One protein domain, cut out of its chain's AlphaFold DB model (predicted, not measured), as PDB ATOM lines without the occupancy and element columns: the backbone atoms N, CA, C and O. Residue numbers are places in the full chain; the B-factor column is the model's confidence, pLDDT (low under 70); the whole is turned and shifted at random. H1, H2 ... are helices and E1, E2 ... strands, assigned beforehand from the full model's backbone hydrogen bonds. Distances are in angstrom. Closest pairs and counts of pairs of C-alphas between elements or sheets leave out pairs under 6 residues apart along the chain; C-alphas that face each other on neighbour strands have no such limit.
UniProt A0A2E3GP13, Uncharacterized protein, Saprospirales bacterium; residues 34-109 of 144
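This is residues 34 to 109 of the 144 residues of an uncharacterized protein of Saprospirales bacterium (UniProt A0A2E3GP13). A long, twisted sheet of three strands, E1, E2 and E3, curls round one long helix, H1, and the whole is a rod. Two hairpins in succession make the sheet, and H1 covers one of its faces. The printed part has 76 residues, with three named strands and one named helix in the order E1, E2, E3, H1; the sheet's order is E1, E2, E3, antiparallel, and the class is mixed, helices and strands. It is only just loose, close to compact, with a radius of gyration of the C-alphas of 14.1 A and spans of 49 by 22 by 15 A.

Start with E1, residues 36 to 50, an edge strand that bends by 69 degrees at residue 40. It forms an antiparallel hairpin with the inner strand E2, residues 53 to 64, which bends by 52 degrees at residue 61; look for N 45 and O 57, 3.0 A apart. E2 forms the next antiparallel hairpin with the edge strand E3, residues 67 to 77, where N 58 and O 73 are 2.8 A apart. The three make a meander, each strand the antiparallel neighbour of the one before. H1, residues 83 to 105, is on one face of this sheet, two layers in all. Its closest C-alphas to E3 are those of Gly 73 and Ala 94, 4.3 A apart; to E2, those of Cys 56 and Cys 87, 5.3 A. In H1, 17 of 19 O i to N i+4 pairs are within hydrogen-bond range.

Find C-alpha 36 at (5.218, 66.086, 110.975); from there E1 runs 33.0 A to residue 50. E2 spans 33.0 A and E3 31.8 A. H1 runs 33.6 A from C-alpha 83 at (4.154, 42.799, 105.708) to C-alpha 105 at (7.606, 70.174, 124.909).

The C-alphas farthest apart are those of Asp 51 and Ser 109, 49.2 A. The printed part has no cut, and the three links are tight. The model's pLDDT is under 70 at residue 34 and residues 104 to 109.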
ATOM      1  N   ASN A  34       2.090  71.115 116.502       63.00
ATOM      2  CA  ASN A  34       3.038  70.090 116.094       63.00
ATOM      3  C   ASN A  34       2.525  69.370 114.856       63.00
ATOM      4  O   ASN A  34       1.494  68.707 114.892       63.00
ATOM      5  N   ARG A  35       3.249  69.511 113.743       75.62
ATOM      6  CA  ARG A  35       3.001  68.771 112.503       75.62
ATOM      7  C   ARG A  35       4.281  68.069 112.074       75.62
ATOM      8  O   ARG A  35       5.357  68.663 112.099       75.62
ATOM      9  N   ILE A  36       4.142  66.820 111.642       83.19
ATOM     10  CA  ILE A  36       5.218  66.086 110.975       83.19
ATOM     11  C   ILE A  36       5.437  66.725 109.606       83.19
ATOM     12  O   ILE A  36       4.525  66.749 108.782       83.19
ATOM     13  N   GLN A  37       6.638  67.245 109.374       86.06
ATOM     14  CA  GLN A  37       7.022  67.859 108.104       86.06
ATOM     15  C   GLN A  37       7.508  66.803 107.108       86.06
ATOM     16  O   GLN A  37       7.171  66.851 105.929       86.06
ATOM     17  N   SER A  38       8.307  65.838 107.573       86.62
ATOM     18  CA  SER A  38       8.830  64.761 106.733       86.62
ATOM     19  C   SER A  38       9.233  63.539 107.553       86.62
ATOM     20  O   SER A  38       9.348  63.584 108.779       86.62
ATOM     21  N   VAL A  39       9.430  62.421 106.856       90.69
ATOM     22  CA  VAL A  39       9.881  61.154 107.432       90.69
ATOM     23  C   VAL A  39      10.973  60.581 106.545       90.69
ATOM     24  O   VAL A  39      10.816  60.518 105.328       90.69
ATOM     25  N   SER A  40      12.065  60.142 107.160       91.06
ATOM     26  CA  SER A  40      13.158  59.424 106.514       91.06
ATOM     27  C   SER A  40      13.267  58.039 107.143       91.06
ATOM     28  O   SER A  40      13.547  57.908 108.335       91.06
ATOM     29  N   MET A  41      12.995  56.998 106.353       90.50
ATOM     30  CA  MET A  41      13.100  55.614 106.810       90.50
ATOM     31  C   MET A  41      14.576  55.221 106.887       90.50
ATOM     32  O   MET A  41      15.287  55.303 105.889       90.50
ATOM     33  N   VAL A  42      15.030  54.806 108.070       89.88
ATOM     34  CA  VAL A  42      16.424  54.392 108.293       89.88
ATOM     35  C   VAL A  42      16.554  52.881 108.201       89.88
ATOM     36  O   VAL A  42      17.474  52.378 107.562       89.88
ATOM     37  N   LYS A  43      15.625  52.150 108.820       91.56
ATOM     38  CA  LYS A  43      15.622  50.691 108.811       91.56
ATOM     39  C   LYS A  43      14.195  50.157 108.838       91.56
ATOM     40  O   LYS A  43      13.349  50.674 109.560       91.56
ATOM     41  N   LYS A  44      13.968  49.100 108.063       95.00
ATOM     42  CA  LYS A  44      12.763  48.267 108.070       95.00
ATOM     43  C   LYS A  44      13.208  46.815 108.122       95.00
ATOM     44  O   LYS A  44      14.019  46.399 107.297       95.00
ATOM     45  N   SER A  45      12.701  46.056 109.083       95.62
ATOM     46  CA  SER A  45      12.973  44.622 109.189       95.62
ATOM     47  C   SER A  45      11.750  43.877 109.691       95.62
ATOM     48  O   SER A  45      11.105  44.324 110.634       95.62
ATOM     49  N   VAL A  46      11.473  42.729 109.081       95.88
ATOM     50  CA  VAL A  46      10.451  41.787 109.539       95.88
ATOM     51  C   VAL A  46      11.158  40.548 110.059       95.88
ATOM     52  O   VAL A  46      12.001  39.976 109.369       95.88
ATOM     53  N   THR A  47      10.837  40.152 111.284       95.69
ATOM     54  CA  THR A  47      11.435  38.989 111.943       95.69
ATOM     55  C   THR A  47      10.349  38.084 112.514       95.69
ATOM     56  O   THR A  47       9.281  38.579 112.886       95.69
ATOM     57  N   PRO A  48      10.588  36.765 112.611       94.12
ATOM     58  CA  PRO A  48       9.725  35.884 113.393       94.12
ATOM     59  C   PRO A  48       9.617  36.382 114.842       94.12
ATOM     60  O   PRO A  48      10.593  36.921 115.370       94.12
ATOM     61  N   TYR A  49       8.447  36.225 115.466       86.88
ATOM     62  CA  TYR A  49       8.212  36.647 116.848       86.88
ATOM     63  C   TYR A  49       7.801  35.475 117.747       86.88
ATOM     64  O   TYR A  49       8.644  34.952 118.471       86.88
ATOM     65  N   ILE A  50       6.533  35.051 117.706       90.31
ATOM     66  CA  ILE A  50       5.983  33.947 118.513       90.31
ATOM     67  C   ILE A  50       4.952  33.209 117.657       90.31
ATOM     68  O   ILE A  50       4.091  33.859 117.066       90.31
ATOM     69  N   ASP A  51       5.023  31.878 117.610       88.81
ATOM     70  CA  ASP A  51       4.173  31.034 116.759       88.81
ATOM     71  C   ASP A  51       4.176  31.525 115.295       88.81
ATOM     72  O   ASP A  51       5.238  31.784 114.726       88.81
ATOM     73  N   ASP A  52       2.995  31.710 114.701       87.94
ATOM     74  CA  ASP A  52       2.813  32.235 113.343       87.94
ATOM     75  C   ASP A  52       2.809  33.778 113.283       87.94
ATOM     76  O   ASP A  52       2.448  34.376 112.262       87.94
ATOM     77  N   LEU A  53       3.196  34.455 114.372       94.19
ATOM     78  CA  LEU A  53       3.333  35.907 114.402       94.19
ATOM     79  C   LEU A  53       4.723  36.336 113.946       94.19
ATOM     80  O   LEU A  53       5.762  35.861 114.414       94.19
ATOM     81  N   ARG A  54       4.733  37.342 113.083       96.31
ATOM     82  CA  ARG A  54       5.918  38.109 112.709       96.31
ATOM     83  C   ARG A  54       5.822  39.490 113.330       96.31
ATOM     84  O   ARG A  54       4.732  39.978 113.609       96.31
ATOM     85  N   ILE A  55       6.957  40.140 113.523       96.88
ATOM     86  CA  ILE A  55       7.020  41.528 113.971       96.88
ATOM     87  C   ILE A  55       7.738  42.358 112.917       96.88
ATOM     88  O   ILE A  55       8.803  41.976 112.438       96.88
ATOM     89  N   CYS A  56       7.136  43.480 112.525       96.62
ATOM     90  CA  CYS A  56       7.839  44.503 111.767       96.62
ATOM     91  C   CYS A  56       8.416  45.536 112.727       96.62
ATOM     92  O   CYS A  56       7.670  46.117 113.512       96.62
ATOM     93  N   HIS A  57       9.718  45.774 112.621       96.88
ATOM     94  CA  HIS A  57      10.451  46.822 113.316       96.88
ATOM     95  C   HIS A  57      10.850  47.916 112.314       96.88
ATOM     96  O   HIS A  57      11.411  47.633 111.248       96.88
ATOM     97  N   ILE A  58      10.550  49.165 112.661       96.62
ATOM     98  CA  ILE A  58      10.860  50.368 111.892       96.62
ATOM     99  C   ILE A  58      11.693  51.298 112.763       96.62
ATOM    100  O   ILE A  58      11.232  51.700 113.823       96.62
ATOM    101  N   SER A  59      12.845  51.723 112.247       94.69
ATOM    102  CA  SER A  59      13.585  52.879 112.759       94.69
ATOM    103  C   SER A  59      13.531  53.992 111.720       94.69
ATOM    104  O   SER A  59      13.855  53.786 110.542       94.69
ATOM    105  N   ALA A  60      13.128  55.187 112.133       93.00
ATOM    106  CA  ALA A  60      12.986  56.336 111.251       93.00
ATOM    107  C   ALA A  60      13.483  57.622 111.915       93.00
ATOM    108  O   ALA A  60      13.516  57.754 113.136       93.00
ATOM    109  N   LYS A  61      13.837  58.600 111.082       92.75
ATOM    110  CA  LYS A  61      13.955  59.995 111.498       92.75
ATOM    111  C   LYS A  61      12.702  60.741 111.071       92.75
ATOM    112  O   LYS A  61      12.283  60.649 109.917       92.75
ATOM    113  N   ILE A  62      12.116  61.496 111.983       91.69
ATOM    114  CA  ILE A  62      10.886  62.254 111.773       91.69
ATOM    115  C   ILE A  62      11.213  63.725 111.970       91.69
ATOM    116  O   ILE A  62      11.768  64.106 112.998       91.69
ATOM    117  N   LYS A  63      10.904  64.541 110.964       88.44
ATOM    118  CA  LYS A  63      11.171  65.973 110.998       88.44
ATOM    119  C   LYS A  63       9.978  66.716 111.592       88.44
ATOM    120  O   LYS A  63       8.870  66.629 111.054       88.44
ATOM    121  N   MET A  64      10.204  67.464 112.665       86.06
ATOM    122  CA  MET A  64       9.218  68.337 113.305       86.06
ATOM    123  C   MET A  64       9.872  69.672 113.652       86.06
ATOM    124  O   MET A  64      10.971  69.688 114.186       86.06
ATOM    125  N   LYS A  65       9.205  70.790 113.326       84.81
ATOM    126  CA  LYS A  65       9.720  72.160 113.547       84.81
ATOM    127  C   LYS A  65      11.182  72.344 113.124       84.81
ATOM    128  O   LYS A  65      11.991  72.906 113.847       84.81
ATOM    129  N   ASP A  66      11.509  71.833 111.941       84.19
ATOM    130  CA  ASP A  66      12.849  71.898 111.363       84.19
ATOM    131  C   ASP A  66      13.956  71.073 112.040       84.19
ATOM    132  O   ASP A  66      15.073  71.021 111.527       84.19
ATOM    133  N   GLU A  67      13.617  70.289 113.064       89.19
ATOM    134  CA  GLU A  67      14.518  69.353 113.735       89.19
ATOM    135  C   GLU A  67      14.205  67.893 113.388       89.19
ATOM    136  O   GLU A  67      13.058  67.514 113.149       89.19
ATOM    137  N   TRP A  68      15.242  67.052 113.351       92.56
ATOM    138  CA  TRP A  68      15.104  65.610 113.137       92.56
ATOM    139  C   TRP A  68      15.103  64.865 114.469       92.56
ATOM    140  O   TRP A  68      16.058  64.962 115.238       92.56
ATOM    141  N   HIS A  69      14.084  64.037 114.688       92.12
ATOM    142  CA  HIS A  69      13.961  63.183 115.865       92.12
ATOM    143  C   HIS A  69      13.992  61.712 115.468       92.12
ATOM    144  O   HIS A  69      13.373  61.315 114.479       92.12
ATOM    145  N   TRP A  70      14.729  60.908 116.228       94.50
ATOM    146  CA  TRP A  70      14.726  59.458 116.071       94.50
ATOM    147  C   TRP A  70      13.452  58.863 116.655       94.50
ATOM    148  O   TRP A  70      12.968  59.329 117.683       94.50
ATOM    149  N   ALA A  71      12.922  57.854 115.978       94.62
ATOM    150  CA  ALA A  71      11.712  57.168 116.378       94.62
ATOM    151  C   ALA A  71      11.779  55.702 115.978       94.62
ATOM    152  O   ALA A  71      12.186  55.384 114.853       94.62
ATOM    153  N   ASP A  72      11.288  54.847 116.864       95.81
ATOM    154  CA  ASP A  72      11.198  53.417 116.630       95.81
ATOM    155  C   ASP A  72       9.744  52.972 116.765       95.81
ATOM    156  O   ASP A  72       8.949  53.518 117.529       95.81
ATOM    157  N   GLY A  73       9.357  51.997 115.959       95.38
ATOM    158  CA  GLY A  73       7.995  51.507 115.931       95.38
ATOM    159  C   GLY A  73       7.958  50.037 115.599       95.38
ATOM    160  O   GLY A  73       8.664  49.566 114.708       95.38
ATOM    161  N   GLU A  74       7.098  49.315 116.304       96.69
ATOM    162  CA  GLU A  74       6.964  47.875 116.148       96.69
ATOM    163  C   GLU A  74       5.506  47.475 115.985       96.69
ATOM    164  O   GLU A  74       4.613  48.055 116.612       96.69
ATOM    165  N   TYR A  75       5.248  46.468 115.156       96.81
ATOM    166  CA  TYR A  75       3.918  45.893 114.996       96.81
ATOM    167  C   TYR A  75       3.997  44.387 114.751       96.81
ATOM    168  O   TYR A  75       4.554  43.949 113.746       96.81
ATOM    169  N   ALA A  76       3.434  43.608 115.678       96.56
ATOM    170  CA  ALA A  76       3.275  42.167 115.532       96.56
ATOM    171  C   ALA A  76       2.001  41.848 114.735       96.56
ATOM    172  O   ALA A  76       0.957  42.462 114.964       96.56
ATOM    173  N   PHE A  77       2.091  40.905 113.803       95.94
ATOM    174  CA  PHE A  77       1.027  40.551 112.871       95.94
ATOM    175  C   PHE A  77       1.082  39.066 112.506       95.94
ATOM    176  O   PHE A  77       2.151  38.455 112.490       95.94
ATOM    177  N   ASN A  78      -0.084  38.491 112.224       93.56
ATOM    178  CA  ASN A  78      -0.234  37.106 111.785       93.56
ATOM    179  C   ASN A  78      -0.158  36.996 110.248       93.56
ATOM    180  O   ASN A  78       0.115  37.970 109.542       93.56
ATOM    181  N   THR A  79      -0.402  35.801 109.713       91.31
ATOM    182  CA  THR A  79      -0.408  35.530 108.265       91.31
ATOM    183  C   THR A  79      -1.540  36.214 107.501       91.31
ATOM    184  O   THR A  79      -1.442  36.342 106.283       91.31
ATOM    185  N   ASP A  80      -2.581  36.683 108.189       93.50
ATOM    186  CA  ASP A  80      -3.743  37.326 107.563       93.50
ATOM    187  C   ASP A  80      -3.461  38.779 107.146       93.50
ATOM    188  O   ASP A  80      -4.244  39.383 106.414       93.50
ATOM    189  N   MET A  81      -2.343  39.356 107.605       92.88
ATOM    190  CA  MET A  81      -1.914  40.714 107.273       92.88
ATOM    191  C   MET A  81      -0.639  40.703 106.425       92.88
ATOM    192  O   MET A  81       0.294  39.930 106.656       92.88
ATOM    193  N   THR A  82      -0.577  41.611 105.451       94.81
ATOM    194  CA  THR A  82       0.626  41.791 104.636       94.81
ATOM    195  C   THR A  82       1.748  42.440 105.446       94.81
ATOM    196  O   THR A  82       1.513  43.222 106.369       94.81
ATOM    197  N   GLU A  83       2.998  42.154 105.075       92.94
ATOM    198  CA  GLU A  83       4.154  42.799 105.708       92.94
ATOM    199  C   GLU A  83       4.132  44.322 105.530       92.94
ATOM    200  O   GLU A  83       4.555  45.058 106.419       92.94
ATOM    201  N   GLU A  84       3.614  44.808 104.400       92.38
ATOM    202  CA  GLU A  84       3.533  46.240 104.120       92.38
ATOM    203  C   GLU A  84       2.546  46.944 105.053       92.38
ATOM    204  O   GLU A  84       2.892  47.961 105.658       92.38
ATOM    205  N   ASP A  85       1.360  46.368 105.258       94.56
ATOM    206  CA  ASP A  85       0.369  46.914 106.187       94.56
ATOM    207  C   ASP A  85       0.892  46.913 107.625       94.56
ATOM    208  O   ASP A  85       0.749  47.899 108.355       94.56
ATOM    209  N   ALA A  86       1.554  45.828 108.031       95.00
ATOM    210  CA  ALA A  86       2.164  45.722 109.348       95.00
ATOM    211  C   ALA A  86       3.257  46.780 109.556       95.00
ATOM    212  O   ALA A  86       3.266  47.486 110.566       95.00
ATOM    213  N   CYS A  87       4.147  46.951 108.582       93.06
ATOM    214  CA  CYS A  87       5.204  47.952 108.650       93.06
ATOM    215  C   CYS A  87       4.679  49.390 108.556       93.06
ATOM    216  O   CYS A  87       5.244  50.288 109.179       93.06
ATOM    217  N   SER A  88       3.571  49.622 107.853       92.88
ATOM    218  CA  SER A  88       2.870  50.909 107.856       92.88
ATOM    219  C   SER A  88       2.323  51.241 109.250       92.88
ATOM    220  O   SER A  88       2.495  52.361 109.739       92.88
ATOM    221  N   ARG A  89       1.757  50.252 109.958       95.69
ATOM    222  CA  ARG A  89       1.320  50.401 111.360       95.69
ATOM    223  C   ARG A  89       2.494  50.617 112.316       95.69
ATOM    224  O   ARG A  89       2.391  51.452 113.213       95.69
ATOM    225  N   ALA A  90       3.613  49.924 112.110       95.06
ATOM    226  CA  ALA A  90       4.843  50.152 112.867       95.06
ATOM    227  C   ALA A  90       5.362  51.589 112.662       95.06
ATOM    228  O   ALA A  90       5.629  52.297 113.630       95.06
ATOM    229  N   LEU A  91       5.393  52.081 111.419       92.31
ATOM    230  CA  LEU A  91       5.759  53.467 111.125       92.31
ATOM    231  C   LEU A  91       4.774  54.475 111.736       92.31
ATOM    232  O   LEU A  91       5.183  55.546 112.183       92.31
ATOM    233  N   HIS A  92       3.479  54.159 111.757       93.31
ATOM    234  CA  HIS A  92       2.484  54.991 112.428       93.31
ATOM    235  C   HIS A  92       2.784  55.122 113.926       93.31
ATOM    236  O   HIS A  92       2.801  56.237 114.436       93.31
ATOM    237  N   ARG A  93       3.130  54.020 114.605       93.81
ATOM    238  CA  ARG A  93       3.536  54.039 116.020       93.81
ATOM    239  C   ARG A  93       4.793  54.875 116.264       93.81
ATOM    240  O   ARG A  93       4.805  55.675 117.194       93.81
ATOM    241  N   ALA A  94       5.796  54.779 115.388       93.88
ATOM    242  CA  ALA A  94       6.987  55.631 115.460       93.88
ATOM    243  C   ALA A  94       6.630  57.129 115.341       93.88
ATOM    244  O   ALA A  94       7.135  57.972 116.080       93.88
ATOM    245  N   LYS A  95       5.697  57.484 114.444       90.19
ATOM    246  CA  LYS A  95       5.178  58.859 114.322       90.19
ATOM    247  C   LYS A  95       4.451  59.320 115.581       90.19
ATOM    248  O   LYS A  95       4.674  60.441 116.030       90.19
ATOM    249  N   GLU A  96       3.595  58.475 116.146       90.75
ATOM    250  CA  GLU A  96       2.876  58.785 117.382       90.75
ATOM    251  C   GLU A  96       3.822  59.012 118.562       90.75
ATOM    252  O   GLU A  96       3.563  59.913 119.359       90.75
ATOM    253  N   GLN A  97       4.917  58.252 118.660       90.25
ATOM    254  CA  GLN A  97       5.932  58.435 119.697       90.25
ATOM    255  C   GLN A  97       6.480  59.869 119.682       90.25
ATOM    256  O   GLN A  97       6.329  60.593 120.667       90.25
ATOM    257  N   VAL A  98       7.033  60.315 118.547       90.00
ATOM    258  CA  VAL A  98       7.612  61.668 118.430       90.00
ATOM    259  C   VAL A  98       6.547  62.734 118.656       90.00
ATOM    260  O   VAL A  98       6.791  63.723 119.343       90.00
ATOM    261  N   MET A  99       5.337  62.524 118.133       86.56
ATOM    262  CA  MET A  99       4.230  63.449 118.353       86.56
ATOM    263  C   MET A  99       3.882  63.575 119.837       86.56
ATOM    264  O   MET A  99       3.661  64.692 120.293       86.56
ATOM    265  N   ARG A 100       3.847  62.484 120.607       85.25
ATOM    266  CA  ARG A 100       3.559  62.525 122.050       85.25
ATOM    267  C   ARG A 100       4.673  63.213 122.827       85.25
ATOM    268  O   ARG A 100       4.383  64.112 123.609       85.25
ATOM    269  N   GLU A 101       5.923  62.836 122.579       84.62
ATOM    270  CA  GLU A 101       7.089  63.410 123.259       84.62
ATOM    271  C   GLU A 101       7.196  64.918 123.005       84.62
ATOM    272  O   GLU A 101       7.300  65.715 123.936       84.62
ATOM    273  N   LYS A 102       7.080  65.334 121.742       82.25
ATOM    274  CA  LYS A 102       7.264  66.732 121.350       82.25
ATOM    275  C   LYS A 102       6.030  67.598 121.567       82.25
ATOM    276  O   LYS A 102       6.155  68.807 121.736       82.25
ATOM    277  N   SER A 103       4.821  67.035 121.622       71.25
ATOM    278  CA  SER A 103       3.613  67.822 121.957       71.25
ATOM    279  C   SER A 103       3.555  68.285 123.395       71.25
ATOM    280  O   SER A 103       2.909  69.295 123.654       71.25
ATOM    281  N   LEU A 104       4.278  67.627 124.296       64.31
ATOM    282  CA  LEU A 104       4.442  68.104 125.665       64.31
ATOM    283  C   LEU A 104       5.501  69.210 125.769       64.31
ATOM    284  O   LEU A 104       5.354  70.118 126.579       64.31
ATOM    285  N   GLU A 105       6.530  69.175 124.921       58.41
ATOM    286  CA  GLU A 105       7.606  70.174 124.909       58.41
ATOM    287  C   GLU A 105       7.150  71.537 124.364       58.41
ATOM    288  O   GLU A 105       7.627  72.582 124.797       58.41
ATOM    289  N   PHE A 106       6.188  71.546 123.438       59.81
ATOM    290  CA  PHE A 106       5.750  72.759 122.745       59.81
ATOM    291  C   PHE A 106       4.471  73.398 123.304       59.81
ATOM    292  O   PHE A 106       3.820  74.176 122.604       59.81
ATOM    293  N   ILE A 107       4.108  73.097 124.554       56.00
ATOM    294  CA  ILE A 107       3.009  73.782 125.241       56.00
ATOM    295  C   ILE A 107       3.465  75.202 125.589       56.00
ATOM    296  O   ILE A 107       4.078  75.443 126.627       56.00
ATOM    297  N   THR A 108       3.137  76.165 124.734       53.25
ATOM    298  CA  THR A 108       3.259  77.583 125.079       53.25
ATOM    299  C   THR A 108       1.986  78.002 125.809       53.25
ATOM    300  O   THR A 108       0.911  78.050 125.210       53.25
ATOM    301  N   SER A 109       2.089  78.273 127.112       48.75
ATOM    302  CA  SER A 109       0.989  78.826 127.907       48.75
ATOM    303  C   SER A 109       1.157  80.339 128.017       48.75
ATOM    304  O   SER A 109       2.181  80.813 128.503       48.75
TER     305      SER A 109